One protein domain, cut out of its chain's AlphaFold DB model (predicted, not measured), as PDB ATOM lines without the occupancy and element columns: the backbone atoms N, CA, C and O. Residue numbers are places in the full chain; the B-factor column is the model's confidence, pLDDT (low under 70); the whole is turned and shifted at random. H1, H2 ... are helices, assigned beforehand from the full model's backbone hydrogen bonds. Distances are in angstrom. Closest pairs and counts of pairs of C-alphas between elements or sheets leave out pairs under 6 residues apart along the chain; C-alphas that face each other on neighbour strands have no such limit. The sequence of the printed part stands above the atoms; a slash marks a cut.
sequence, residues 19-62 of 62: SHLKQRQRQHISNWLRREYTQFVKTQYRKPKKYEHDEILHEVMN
ATOM      1  N   SER A  19      26.749  61.061  -8.671       94.50
ATOM      2  CA  SER A  19      27.896  61.445  -7.837       94.50
ATOM      3  C   SER A  19      27.599  62.622  -6.902       94.50
ATOM      4  O   SER A  19      28.163  62.695  -5.815       94.50
ATOM      5  N   HIS A  20      26.680  63.513  -7.282       93.31
ATOM      6  CA  HIS A  20      26.292  64.678  -6.485       93.31
ATOM      7  C   HIS A  20      25.189  64.367  -5.459       93.31
ATOM      8  O   HIS A  20      24.836  65.231  -4.649       93.31
ATOM      9  N   LEU A  21      24.578  63.178  -5.508       92.44
ATOM     10  CA  LEU A  21      23.514  62.793  -4.582       92.44
ATOM     11  C   LEU A  21      24.073  62.522  -3.184       92.44
ATOM     12  O   LEU A  21      25.107  61.874  -3.014       92.44
ATOM     13  N   LYS A  22      23.344  62.979  -2.160       94.50
ATOM     14  CA  LYS A  22      23.660  62.634  -0.769       94.50
ATOM     15  C   LYS A  22      23.437  61.136  -0.556       94.50
ATOM     16  O   LYS A  22      22.550  60.548  -1.171       94.50
ATOM     17  N   GLN A  23      24.167  60.534   0.380       96.56
ATOM     18  CA  GLN A  23      24.042  59.104   0.684       96.56
ATOM     19  C   GLN A  23      22.596  58.684   0.981       96.56
ATOM     20  O   GLN A  23      22.129  57.718   0.392       96.56
ATOM     21  N   ARG A  24      21.852  59.456   1.791       96.25
ATOM     22  CA  ARG A  24      20.422  59.192   2.042       96.25
ATOM     23  C   ARG A  24      19.587  59.149   0.758       96.25
ATOM     24  O   ARG A  24      18.734  58.285   0.632       96.25
ATOM     25  N   GLN A  25      19.837  60.045  -0.200       92.81
ATOM     26  CA  GLN A  25      19.104  60.068  -1.473       92.81
ATOM     27  C   GLN A  25      19.411  58.820  -2.304       92.81
ATOM     28  O   GLN A  25      18.493  58.178  -2.801       92.81
ATOM     29  N   ARG A  26      20.693  58.438  -2.390       95.12
ATOM     30  CA  ARG A  26      21.110  57.197  -3.058       95.12
ATOM     31  C   ARG A  26      20.471  55.973  -2.409       95.12
ATOM     32  O   ARG A  26      19.932  55.139  -3.116       95.12
ATOM     33  N   GLN A  27      20.463  55.915  -1.076       97.06
ATOM     34  CA  GLN A  27      19.825  54.842  -0.314       97.06
ATOM     35  C   GLN A  27      18.325  54.745  -0.619       97.06
ATOM     36  O   GLN A  27      17.829  53.650  -0.854       97.06
ATOM     37  N   HIS A  28      17.610  55.874  -0.647       95.19
ATOM     38  CA  HIS A  28      16.188  55.896  -1.000       95.19
ATOM     39  C   HIS A  28      15.944  55.337  -2.406       95.19
ATOM     40  O   HIS A  28      15.118  54.439  -2.551       95.19
ATOM     41  N   ILE A  29      16.712  55.787  -3.404       93.25
ATOM     42  CA  ILE A  29      16.600  55.291  -4.784       93.25
ATOM     43  C   ILE A  29      16.933  53.792  -4.857       93.25
ATOM     44  O   ILE A  29      16.184  53.019  -5.447       93.25
ATOM     45  N   SER A  30      18.012  53.347  -4.204       95.00
ATOM     46  CA  SER A  30      18.379  51.926  -4.128       95.00
ATOM     47  C   SER A  30      17.293  51.072  -3.474       95.00
ATOM     48  O   SER A  30      17.063  49.944  -3.905       95.00
ATOM     49  N   ASN A  31      16.617  51.591  -2.449       96.81
ATOM     50  CA  ASN A  31      15.537  50.881  -1.771       96.81
ATOM     51  C   ASN A  31      14.298  50.742  -2.668       96.81
ATOM     52  O   ASN A  31      13.699  49.666  -2.684       96.81
ATOM     53  N   TRP A  32      13.937  51.779  -3.433       96.25
ATOM     54  CA  TRP A  32      12.864  51.695  -4.431       96.25
ATOM     55  C   TRP A  32      13.193  50.677  -5.523       96.25
ATOM     56  O   TRP A  32      12.419  49.750  -5.737       96.25
ATOM     57  N   LEU A  33      14.396  50.745  -6.103       95.81
ATOM     58  CA  LEU A  33      14.860  49.758  -7.087       95.81
ATOM     59  C   LEU A  33      14.830  48.329  -6.543       95.81
ATOM     60  O   LEU A  33      14.374  47.412  -7.222       95.81
ATOM     61  N   ARG A  34      15.289  48.121  -5.303       95.94
ATOM     62  CA  ARG A  34      15.241  46.803  -4.659       95.94
ATOM     63  C   ARG A  34      13.806  46.302  -4.523       95.94
ATOM     64  O   ARG A  34      13.578  45.108  -4.724       95.94
ATOM     65  N   ARG A  35      12.864  47.170  -4.144       96.00
ATOM     66  CA  ARG A  35      11.448  46.817  -4.000       96.00
ATOM     67  C   ARG A  35      10.868  46.354  -5.334       96.00
ATOM     68  O   ARG A  35      10.364  45.235  -5.380       96.00
ATOM     69  N   GLU A  36      11.019  47.147  -6.391       95.25
ATOM     70  CA  GLU A  36      10.465  46.820  -7.710       95.25
ATOM     71  C   GLU A  36      11.121  45.573  -8.309       95.25
ATOM     72  O   GLU A  36      10.435  44.653  -8.750       95.25
ATOM     73  N   TYR A  37      12.446  45.443  -8.188       96.12
ATOM     74  CA  TYR A  37      13.149  44.223  -8.589       96.12
ATOM     75  C   TYR A  37      12.637  42.986  -7.837       96.12
ATOM     76  O   TYR A  37      12.407  41.932  -8.429       96.12
ATOM     77  N   THR A  38      12.452  43.094  -6.519       95.94
ATOM     78  CA  THR A  38      11.952  41.980  -5.701       95.94
ATOM     79  C   THR A  38      10.530  41.610  -6.102       95.94
ATOM     80  O   THR A  38      10.205  40.426  -6.157       95.94
ATOM     81  N   GLN A  39       9.690  42.606  -6.388       95.69
ATOM     82  CA  GLN A  39       8.327  42.381  -6.843       95.69
ATOM     83  C   GLN A  39       8.310  41.669  -8.197       95.69
ATOM     84  O   GLN A  39       7.616  40.666  -8.331       95.69
ATOM     85  N   PHE A  40       9.138  42.103  -9.148       96.12
ATOM     86  CA  PHE A  40       9.294  41.435 -10.439       96.12
ATOM     87  C   PHE A  40       9.700  39.966 -10.280       96.12
ATOM     88  O   PHE A  40       9.090  39.075 -10.864       96.12
ATOM     89  N   VAL A  41      10.722  39.680  -9.465       96.56
ATOM     90  CA  VAL A  41      11.189  38.298  -9.267       96.56
ATOM     91  C   VAL A  41      10.100  37.431  -8.635       96.56
ATOM     92  O   VAL A  41       9.955  36.269  -9.009       96.56
ATOM     93  N   LYS A  42       9.319  37.987  -7.703       96.62
ATOM     94  CA  LYS A  42       8.195  37.281  -7.076       96.62
ATOM     95  C   LYS A  42       7.063  36.981  -8.057       96.62
ATOM     96  O   LYS A  42       6.459  35.924  -7.936       96.62
ATOM     97  N   THR A  43       6.764  37.885  -8.988       95.38
ATOM     98  CA  THR A  43       5.662  37.710  -9.950       95.38
ATOM     99  C   THR A  43       6.056  36.821 -11.126       95.38
ATOM    100  O   THR A  43       5.251  36.016 -11.579       95.38
ATOM    101  N   GLN A  44       7.294  36.941 -11.606       94.88
ATOM    102  CA  GLN A  44       7.786  36.230 -12.789       94.88
ATOM    103  C   GLN A  44       8.504  34.914 -12.454       94.88
ATOM    104  O   GLN A  44       8.828  34.150 -13.360       94.88
ATOM    105  N   TYR A  45       8.802  34.662 -11.174       95.62
ATOM    106  CA  TYR A  45       9.546  33.494 -10.680       95.62
ATOM    107  C   TYR A  45      10.920  33.294 -11.341       95.62
ATOM    108  O   TYR A  45      11.455  32.186 -11.405       95.62
ATOM    109  N   ARG A  46      11.527  34.382 -11.826       95.81
ATOM    110  CA  ARG A  46      12.846  34.393 -12.467       95.81
ATOM    111  C   ARG A  46      13.530  35.742 -12.293       95.81
ATOM    112  O   ARG A  46      12.901  36.735 -11.936       95.81
ATOM    113  N   LYS A  47      14.823  35.797 -12.608       94.00
ATOM    114  CA  LYS A  47      15.558  37.066 -12.691       94.00
ATOM    115  C   LYS A  47      15.118  37.875 -13.930       94.00
ATOM    116  O   LYS A  47      14.795  37.259 -14.956       94.00
ATOM    117  N   PRO A  48      15.128  39.221 -13.864       94.88
ATOM    118  CA  PRO A  48      14.914  40.067 -15.036       94.88
ATOM    119  C   PRO A  48      15.999  39.839 -16.092       94.88
ATOM    120  O   PRO A  48      17.157  39.562 -15.767       94.88
ATOM    121  N   LYS A  49      15.617  39.962 -17.360       95.75
ATOM    122  CA  LYS A  49      16.522  40.045 -18.506       95.75
ATOM    123  C   LYS A  49      17.060  41.467 -18.639       95.75
ATOM    124  O   LYS A  49      16.541  42.402 -18.041       95.75
ATOM    125  N   LYS A  50      18.076  41.636 -19.493       93.06
ATOM    126  CA  LYS A  50      18.754  42.923 -19.706       93.06
ATOM    127  C   LYS A  50      17.787  44.084 -19.992       93.06
ATOM    128  O   LYS A  50      17.940  45.125 -19.376       93.06
ATOM    129  N   TYR A  51      16.805  43.887 -20.875       93.56
ATOM    130  CA  TYR A  51      15.840  44.932 -21.248       93.56
ATOM    131  C   TYR A  51      14.799  45.217 -20.150       93.56
ATOM    132  O   TYR A  51      14.361  46.346 -19.992       93.56
ATOM    133  N   GLU A  52      14.466  44.223 -19.324       93.94
ATOM    134  CA  GLU A  52      13.494  44.370 -18.227       93.94
ATOM    135  C   GLU A  52      14.074  45.171 -17.052       93.94
ATOM    136  O   GLU A  52      13.340  45.666 -16.201       93.94
ATOM    137  N   HIS A  53      15.400  45.339 -16.991       92.50
ATOM    138  CA  HIS A  53      16.005  46.274 -16.045       92.50
ATOM    139  C   HIS A  53      15.610  47.723 -16.333       92.50
ATOM    140  O   HIS A  53      15.417  48.478 -15.382       92.50
ATOM    141  N   ASP A  54      15.469  48.097 -17.607       91.88
ATOM    142  CA  ASP A  54      15.041  49.443 -17.992       91.88
ATOM    143  C   ASP A  54      13.554  49.651 -17.666       91.88
ATOM    144  O   ASP A  54      13.174  50.725 -17.203       91.88
ATOM    145  N   GLU A  55      12.730  48.605 -17.797       91.31
ATOM    146  CA  GLU A  55      11.323  48.612 -17.365       91.31
ATOM    147  C   GLU A  55      11.199  48.801 -15.843       91.31
ATOM    148  O   GLU A  55      10.477  49.680 -15.378       91.31
ATOM    149  N   ILE A  56      11.969  48.048 -15.048       91.94
ATOM    150  CA  ILE A  56      12.005  48.206 -13.581       91.94
ATOM    151  C   ILE A  56      12.495  49.607 -13.190       91.94
ATOM    152  O   ILE A  56      12.012  50.192 -12.220       91.94
ATOM    153  N   LEU A  57      13.469  50.156 -13.922       92.19
ATOM    154  CA  LEU A  57      13.955  51.511 -13.686       92.19
ATOM    155  C   LEU A  57      12.873  52.556 -13.995       92.19
ATOM    156  O   LEU A  57      12.740  53.509 -13.231       92.19
ATOM    157  N   HIS A  58      12.107  52.373 -15.071       91.44
ATOM    158  CA  HIS A  58      11.001  53.255 -15.440       91.44
ATOM    159  C   HIS A  58       9.949  53.335 -14.326       91.44
ATOM    160  O   HIS A  58       9.571  54.434 -13.931       91.44
ATOM    161  N   GLU A  59       9.570  52.201 -13.731       89.38
ATOM    162  CA  GLU A  59       8.609  52.170 -12.615       89.38
ATOM    163  C   GLU A  59       9.082  52.937 -11.370       89.38
ATOM    164  O   GLU A  59       8.277  53.528 -10.657       89.38
ATOM    165  N   VAL A  60      10.391  52.984 -11.107       87.69
ATOM    166  CA  VAL A  60      10.947  53.777  -9.992       87.69
ATOM    167  C   VAL A  60      10.969  55.278 -10.290       87.69
ATOM    168  O   VAL A  60      11.011  56.088  -9.363       87.69
ATOM    169  N   MET A  61      11.014  55.651 -11.569       84.50
ATOM    170  CA  MET A  61      11.158  57.036 -12.021       84.50
ATOM    171  C   MET A  61       9.817  57.728 -12.311       84.50
ATOM    172  O   MET A  61       9.824  58.950 -12.496       84.50
ATOM    173  N   ASN A  62       8.717  56.966 -12.352       71.88
ATOM    174  CA  ASN A  62       7.343  57.451 -12.510       71.88
ATOM    175  C   ASN A  62       6.806  58.199 -11.279       71.88
ATOM    176  O   ASN A  62       7.222  57.897 -10.136       71.88
TER     177      ASN A  62
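What this domain is: This is residues 19 to 62 of the 62 residues of an uncharacterized protein of Bacillus cereus BAG4X12-1 (UniProt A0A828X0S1). One long helix, H1, makes the length, and the chain then folds back through a loop so that the short helix H2 crosses one side of H1's middle at a slant. Residues 19 to 28 and 41 to 46 stick out beyond this crossing. The printed part has 44 residues with two named helices, H1 then H2, and no named strand: all helix. It is only just loose, close to compact, with a radius of gyration of the C-alphas of 11.5 A, and only just elongated, spanning 34 by 17 by 17 A.

How they stand to each other: Look at H1, residues 23 to 44, and H2, residues 52 to 61: they touch, their closest C-alphas being those of Glu 36 and Ile 56, 6.2 A apart. They run opposite ways at a steep tilt of 49 degrees. In both, every O i to N i+4 pair is within hydrogen-bond range.

Where its parts are: Find C-alpha 23 at (24.042, 59.104, 0.684); from there H1 runs 31.1 A to C-alpha 44. H2 runs 14.3 A from C-alpha 52 to C-alpha 61 at (11.158, 57.036, -12.021).

The domain as a whole: The farthest C-alphas, of His 20 and Tyr 45, are 35.6 A apart. The printed part has no cut, the seven-residue link is short, and no printed residue is under 70 in pLDDT.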